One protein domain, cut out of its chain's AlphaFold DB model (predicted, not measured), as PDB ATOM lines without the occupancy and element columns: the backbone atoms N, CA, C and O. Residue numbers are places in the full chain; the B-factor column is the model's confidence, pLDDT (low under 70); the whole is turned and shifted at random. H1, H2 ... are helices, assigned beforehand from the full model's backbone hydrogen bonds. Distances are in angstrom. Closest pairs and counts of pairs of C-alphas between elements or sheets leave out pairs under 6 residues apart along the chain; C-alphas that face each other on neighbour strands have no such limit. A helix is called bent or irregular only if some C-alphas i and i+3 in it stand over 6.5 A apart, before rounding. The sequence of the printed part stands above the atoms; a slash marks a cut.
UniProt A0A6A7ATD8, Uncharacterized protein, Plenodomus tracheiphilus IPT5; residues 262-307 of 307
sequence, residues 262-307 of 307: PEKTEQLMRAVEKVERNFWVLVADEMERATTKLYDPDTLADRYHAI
ATOM      1  N   PRO A 262     -24.490  26.230 -42.914       96.31
ATOM      2  CA  PRO A 262     -24.059  26.758 -41.619       96.31
ATOM      3  C   PRO A 262     -24.288  25.748 -40.487       96.31
ATOM      4  O   PRO A 262     -23.409  25.552 -39.654       96.31
ATOM      5  N   GLU A 263     -25.404  25.014 -40.511       94.50
ATOM      6  CA  GLU A 263     -25.725  24.002 -39.497       94.50
ATOM      7  C   GLU A 263     -24.707  22.852 -39.466       94.50
ATOM      8  O   GLU A 263     -24.261  22.432 -38.395       94.50
ATOM      9  N   LYS A 264     -24.304  22.339 -40.638       90.62
ATOM     10  CA  LYS A 264     -23.289  21.278 -40.729       90.62
ATOM     11  C   LYS A 264     -21.902  21.787 -40.370       90.62
ATOM     12  O   LYS A 264     -21.138  21.051 -39.748       90.62
ATOM     13  N   THR A 265     -21.609  23.045 -40.684       93.75
ATOM     14  CA  THR A 265     -20.364  23.702 -40.274       93.75
ATOM     15  C   THR A 265     -20.280  23.807 -38.747       93.75
ATOM     16  O   THR A 265     -19.265  23.431 -38.168       93.75
ATOM     17  N   GLU A 266     -21.354  24.210 -38.062       94.50
ATOM     18  CA  GLU A 266     -21.396  24.230 -36.591       94.50
ATOM     19  C   GLU A 266     -21.240  22.829 -35.976       94.50
ATOM     20  O   GLU A 266     -20.529  22.656 -34.983       94.50
ATOM     21  N   GLN A 267     -21.870  21.808 -36.567       90.88
ATOM     22  CA  GLN A 267     -21.703  20.416 -36.130       90.88
ATOM     23  C   GLN A 267     -20.259  19.936 -36.298       90.88
ATOM     24  O   GLN A 267     -19.731  19.279 -35.400       90.88
ATOM     25  N   LEU A 268     -19.616  20.287 -37.416       88.81
ATOM     26  CA  LEU A 268     -18.211  19.981 -37.660       88.81
ATOM     27  C   LEU A 268     -17.318  20.651 -36.612       88.81
ATOM     28  O   LEU A 268     -16.482  19.973 -36.026       88.81
ATOM     29  N   MET A 269     -17.544  21.930 -36.305       92.44
ATOM     30  CA  MET A 269     -16.789  22.647 -35.272       92.44
ATOM     31  C   MET A 269     -16.912  21.976 -33.897       92.44
ATOM     32  O   MET A 269     -15.900  21.744 -33.242       92.44
ATOM     33  N   ARG A 270     -18.122  21.574 -33.480       90.75
ATOM     34  CA  ARG A 270     -18.322  20.832 -32.216       90.75
ATOM     35  C   ARG A 270     -17.642  19.463 -32.221       90.75
ATOM     36  O   ARG A 270     -17.170  19.002 -31.182       90.75
ATOM     37  N   ALA A 271     -17.627  18.786 -33.369       83.88
ATOM     38  CA  ALA A 271     -16.950  17.504 -33.515       83.88
ATOM     39  C   ALA A 271     -15.426  17.665 -33.418       83.88
ATOM     40  O   ALA A 271     -14.795  16.902 -32.690       83.88
ATOM     41  N   VAL A 272     -14.860  18.679 -34.081       84.25
ATOM     42  CA  VAL A 272     -13.434  19.026 -34.000       84.25
ATOM     43  C   VAL A 272     -13.055  19.386 -32.568       84.25
ATOM     44  O   VAL A 272     -12.147  18.768 -32.030       84.25
ATOM     45  N   GLU A 273     -13.812  20.255 -31.898       90.69
ATOM     46  CA  GLU A 273     -13.567  20.625 -30.498       90.69
ATOM     47  C   GLU A 273     -13.564  19.396 -29.569       90.69
ATOM     48  O   GLU A 273     -12.733  19.268 -28.667       90.69
ATOM     49  N   LYS A 274     -14.471  18.436 -29.795       87.06
ATOM     50  CA  LYS A 274     -14.504  17.184 -29.028       87.06
ATOM     51  C   LYS A 274     -13.290  16.295 -29.308       87.06
ATOM     52  O   LYS A 274     -12.840  15.598 -28.400       87.06
ATOM     53  N   VAL A 275     -12.792  16.278 -30.544       84.19
ATOM     54  CA  VAL A 275     -11.578  15.538 -30.904       84.19
ATOM     55  C   VAL A 275     -10.357  16.212 -30.293       84.19
ATOM     56  O   VAL A 275      -9.573  15.517 -29.666       84.19
ATOM     57  N   GLU A 276     -10.237  17.537 -30.373       89.12
ATOM     58  CA  GLU A 276      -9.131  18.305 -29.789       89.12
ATOM     59  C   GLU A 276      -9.017  18.094 -28.278       89.12
ATOM     60  O   GLU A 276      -7.936  17.790 -27.781       89.12
ATOM     61  N   ARG A 277     -10.138  18.133 -27.544       84.75
ATOM     62  CA  ARG A 277     -10.148  17.854 -26.096       84.75
ATOM     63  C   ARG A 277      -9.653  16.450 -25.742       84.75
ATOM     64  O   ARG A 277      -9.109  16.259 -24.664       84.75
ATOM     65  N   ASN A 278      -9.863  15.472 -26.625       90.25
ATOM     66  CA  ASN A 278      -9.441  14.084 -26.409       90.25
ATOM     67  C   ASN A 278      -8.142  13.734 -27.148       90.25
ATOM     68  O   ASN A 278      -7.667  12.606 -27.034       90.25
ATOM     69  N   PHE A 279      -7.576  14.663 -27.918       94.25
ATOM     70  CA  PHE A 279      -6.451  14.390 -28.805       94.25
ATOM     71  C   PHE A 279      -5.239  13.922 -28.006       94.25
ATOM     72  O   PHE A 279      -4.671  12.872 -28.294       94.25
ATOM     73  N   TRP A 280      -4.908  14.646 -26.939       95.50
ATOM     74  CA  TRP A 280      -3.766  14.319 -26.091       95.50
ATOM     75  C   TRP A 280      -3.950  13.034 -25.290       95.50
ATOM     76  O   TRP A 280      -2.970  12.338 -25.049       95.50
ATOM     77  N   VAL A 281      -5.191  12.663 -24.960       93.38
ATOM     78  CA  VAL A 281      -5.496  11.366 -24.334       93.38
ATOM     79  C   VAL A 281      -5.158  10.224 -25.293       93.38
ATOM     80  O   VAL A 281      -4.477   9.281 -24.910       93.38
ATOM     81  N   LEU A 282      -5.541  10.341 -26.569       90.06
ATOM     82  CA  LEU A 282      -5.195   9.343 -27.587       90.06
ATOM     83  C   LEU A 282      -3.679   9.262 -27.821       90.06
ATOM     84  O   LEU A 282      -3.135   8.174 -27.986       90.06
ATOM     85  N   VAL A 283      -2.984  10.404 -27.818       94.75
ATOM     86  CA  VAL A 283      -1.516  10.439 -27.931       94.75
ATOM     87  C   VAL A 283      -0.852   9.785 -26.714       94.75
ATOM     88  O   VAL A 283       0.131   9.065 -26.882       94.75
ATOM     89  N   ALA A 284      -1.386   9.994 -25.509       95.12
ATOM     90  CA  ALA A 284      -0.904   9.347 -24.292       95.12
ATOM     91  C   ALA A 284      -1.064   7.821 -24.353       95.12
ATOM     92  O   ALA A 284      -0.096   7.108 -24.083       95.12
ATOM     93  N   ASP A 285      -2.220   7.327 -24.801       90.25
ATOM     94  CA  ASP A 285      -2.473   5.894 -24.994       90.25
ATOM     95  C   ASP A 285      -1.507   5.275 -26.025       90.25
ATOM     96  O   ASP A 285      -0.983   4.176 -25.826       90.25
ATOM     97  N   GLU A 286      -1.231   5.969 -27.133       93.25
ATOM     98  CA  GLU A 286      -0.258   5.507 -28.134       93.25
ATOM     99  C   GLU A 286       1.185   5.531 -27.604       93.25
ATOM    100  O   GLU A 286       1.962   4.601 -27.849       93.25
ATOM    101  N   MET A 287       1.548   6.541 -26.811       94.69
ATOM    102  CA  MET A 287       2.846   6.601 -26.132       94.69
ATOM    103  C   MET A 287       3.010   5.481 -25.099       94.69
ATOM    104  O   MET A 287       4.093   4.890 -25.002       94.69
ATOM    105  N   GLU A 288       1.950   5.139 -24.367       93.06
ATOM    106  CA  GLU A 288       1.933   3.994 -23.455       93.06
ATOM    107  C   GLU A 288       2.145   2.687 -24.218       93.06
ATOM    108  O   GLU A 288       2.971   1.870 -23.816       93.06
ATOM    109  N   ARG A 289       1.487   2.497 -25.364       84.56
ATOM    110  CA  ARG A 289       1.679   1.296 -26.194       84.56
ATOM    111  C   ARG A 289       3.109   1.160 -26.700       84.56
ATOM    112  O   ARG A 289       3.660   0.061 -26.671       84.56
ATOM    113  N   ALA A 290       3.705   2.257 -27.156       87.12
ATOM    114  CA  ALA A 290       5.051   2.246 -27.716       87.12
ATOM    115  C   ALA A 290       6.138   2.044 -26.650       87.12
ATOM    116  O   ALA A 290       7.162   1.417 -26.918       87.12
ATOM    117  N   THR A 291       5.934   2.581 -25.445       91.81
ATOM    118  CA  THR A 291       6.987   2.653 -24.415       91.81
ATOM    119  C   THR A 291       6.696   1.843 -23.156       91.81
ATOM    120  O   THR A 291       7.567   1.741 -22.292       91.81
ATOM    121  N   THR A 292       5.498   1.264 -23.034       88.12
ATOM    122  CA  THR A 292       4.942   0.575 -21.850       88.12
ATOM    123  C   THR A 292       4.800   1.442 -20.593       88.12
ATOM    124  O   THR A 292       4.586   0.918 -19.502       88.12
ATOM    125  N   LYS A 293       4.932   2.769 -20.721       93.94
ATOM    126  CA  LYS A 293       4.829   3.728 -19.614       93.94
ATOM    127  C   LYS A 293       3.667   4.683 -19.846       93.94
ATOM    128  O   LYS A 293       3.564   5.266 -20.918       93.94
ATOM    129  N   LEU A 294       2.845   4.874 -18.820       93.25
ATOM    130  CA  LEU A 294       1.753   5.838 -18.838       93.25
ATOM    131  C   LEU A 294       2.307   7.258 -18.638       93.25
ATOM    132  O   LEU A 294       3.019   7.509 -17.664       93.25
ATOM    133  N   TYR A 295       1.974   8.170 -19.549       94.12
ATOM    134  CA  TYR A 295       2.306   9.595 -19.452       94.12
ATOM    135  C   TYR A 295       1.030  10.419 -19.308       94.12
ATOM    136  O   TYR A 295      -0.012  10.048 -19.842       94.12
ATOM    137  N   ASP A 296       1.120  11.542 -18.601       96.75
ATOM    138  CA  ASP A 296       0.004  12.474 -18.455       96.75
ATOM    139  C   ASP A 296      -0.193  13.256 -19.774       96.75
ATOM    140  O   ASP A 296       0.783  13.845 -20.262       96.75
ATOM    141  N   PRO A 297      -1.394  13.258 -20.384       96.81
ATOM    142  CA  PRO A 297      -1.662  13.948 -21.649       96.81
ATOM    143  C   PRO A 297      -1.225  15.417 -21.666       96.81
ATOM    144  O   PRO A 297      -0.654  15.855 -22.666       96.81
ATOM    145  N   ASP A 298      -1.409  16.155 -20.568       96.50
ATOM    146  CA  ASP A 298      -1.051  17.580 -20.504       96.50
ATOM    147  C   ASP A 298       0.469  17.781 -20.628       96.50
ATOM    148  O   ASP A 298       0.947  18.663 -21.342       96.50
ATOM    149  N   THR A 299       1.259  16.882 -20.033       96.69
ATOM    150  CA  THR A 299       2.728  16.941 -20.120       96.69
ATOM    151  C   THR A 299       3.252  16.631 -21.523       96.69
ATOM    152  O   THR A 299       4.260  17.197 -21.955       96.69
ATOM    153  N   LEU A 300       2.569  15.741 -22.254       94.88
ATOM    154  CA  LEU A 300       2.888  15.438 -23.650       94.88
ATOM    155  C   LEU A 300       2.539  16.620 -24.560       94.88
ATOM    156  O   LEU A 300       3.323  16.933 -25.460       94.88
ATOM    157  N   ALA A 301       1.416  17.292 -24.292       95.69
ATOM    158  CA  ALA A 301       1.001  18.500 -24.997       95.69
ATOM    159  C   ALA A 301       2.032  19.623 -24.838       95.69
ATOM    160  O   ALA A 301       2.538  20.147 -25.833       95.69
ATOM    161  N   ASP A 302       2.413  19.930 -23.595       97.06
ATOM    162  CA  ASP A 302       3.417  20.950 -23.281       97.06
ATOM    163  C   ASP A 302       4.754  20.649 -23.962       97.06
ATOM    164  O   ASP A 302       5.389  21.530 -24.547       97.06
ATOM    165  N   ARG A 303       5.183  19.380 -23.932       96.56
ATOM    166  CA  ARG A 303       6.435  18.964 -24.567       96.56
ATOM    167  C   ARG A 303       6.389  19.112 -26.082       96.56
ATOM    168  O   ARG A 303       7.396  19.511 -26.656       96.56
ATOM    169  N   TYR A 304       5.270  18.773 -26.716       95.88
ATOM    170  CA  TYR A 304       5.106  18.901 -28.162       95.88
ATOM    171  C   TYR A 304       5.076  20.366 -28.600       95.88
ATOM    172  O   TYR A 304       5.752  20.722 -29.557       95.88
ATOM    173  N   HIS A 305       4.354  21.225 -27.875       94.62
ATOM    174  CA  HIS A 305       4.285  22.659 -28.168       94.62
ATOM    175  C   HIS A 305       5.589  23.418 -27.874       94.62
ATOM    176  O   HIS A 305       5.764  24.535 -28.358       94.62
ATOM    177  N   ALA A 306       6.500  22.834 -27.091       94.75
ATOM    178  CA  ALA A 306       7.822  23.393 -26.822       94.75
ATOM    179  C   ALA A 306       8.885  23.071 -27.896       94.75
ATOM    180  O   ALA A 306       9.981  23.632 -27.822       94.75
ATOM    181  N   ILE A 307       8.607  22.151 -28.832       87.44
ATOM    182  CA  ILE A 307       9.499  21.771 -29.949       87.44
ATOM    183  C   ILE A 307       9.221  22.671 -31.154       87.44
ATOM    184  O   ILE A 307      10.215  23.144 -31.749       87.44
TER     185      ILE A 307
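This is residues 262 to 307 of the 307 residues of an uncharacterized protein of Plenodomus tracheiphilus IPT5 (UniProt A0A6A7ATD8). One long, bent helix makes the length, and a short helix, H2, packs crosswise on the start of its second arm, making a lopsided L. The link 292 to 296 folds back along H1b to reach H2, while residues 262 to 277 stick out. The printed part has 46 residues with two named helices, H1 then H2, and no named strand: all helix. It is only just loose, close to extended, with a radius of gyration of the C-alphas of 13.7 A, and spans 43 by 22 by 12 A.

H1, residues 262 to 291, was assigned as one helix by its hydrogen bonds but is bent: C-alphas 277 and 280 are 7.3 A apart. Arm H1a, residues 262 to 277, begins at C-alpha (-24.059, 26.758, -41.619) and measures 22.7 A; arm H1b, residues 280 to 291, measures 16.0 A. H2, residues 297 to 305, ends at C-alpha (4.285, 22.659, -28.168).

H1a and H1b stand at a steep tilt of 41 degrees. H1b touches H2 with residues 280 to 284 alone, about perpendicular at 89 degrees; the closest C-alphas, of Trp 280 and Pro 297, are 4.9 A apart. H1a and H2 are apart. In H1a, H1b and H2 every O i to N i+4 pair is within hydrogen-bond range.

The C-alphas farthest apart, of Pro 262 and Thr 292, are 43.8 A apart. The printed part has no cut, the link from H1 to H2 is tight, and no printed residue is under 70 in pLDDT.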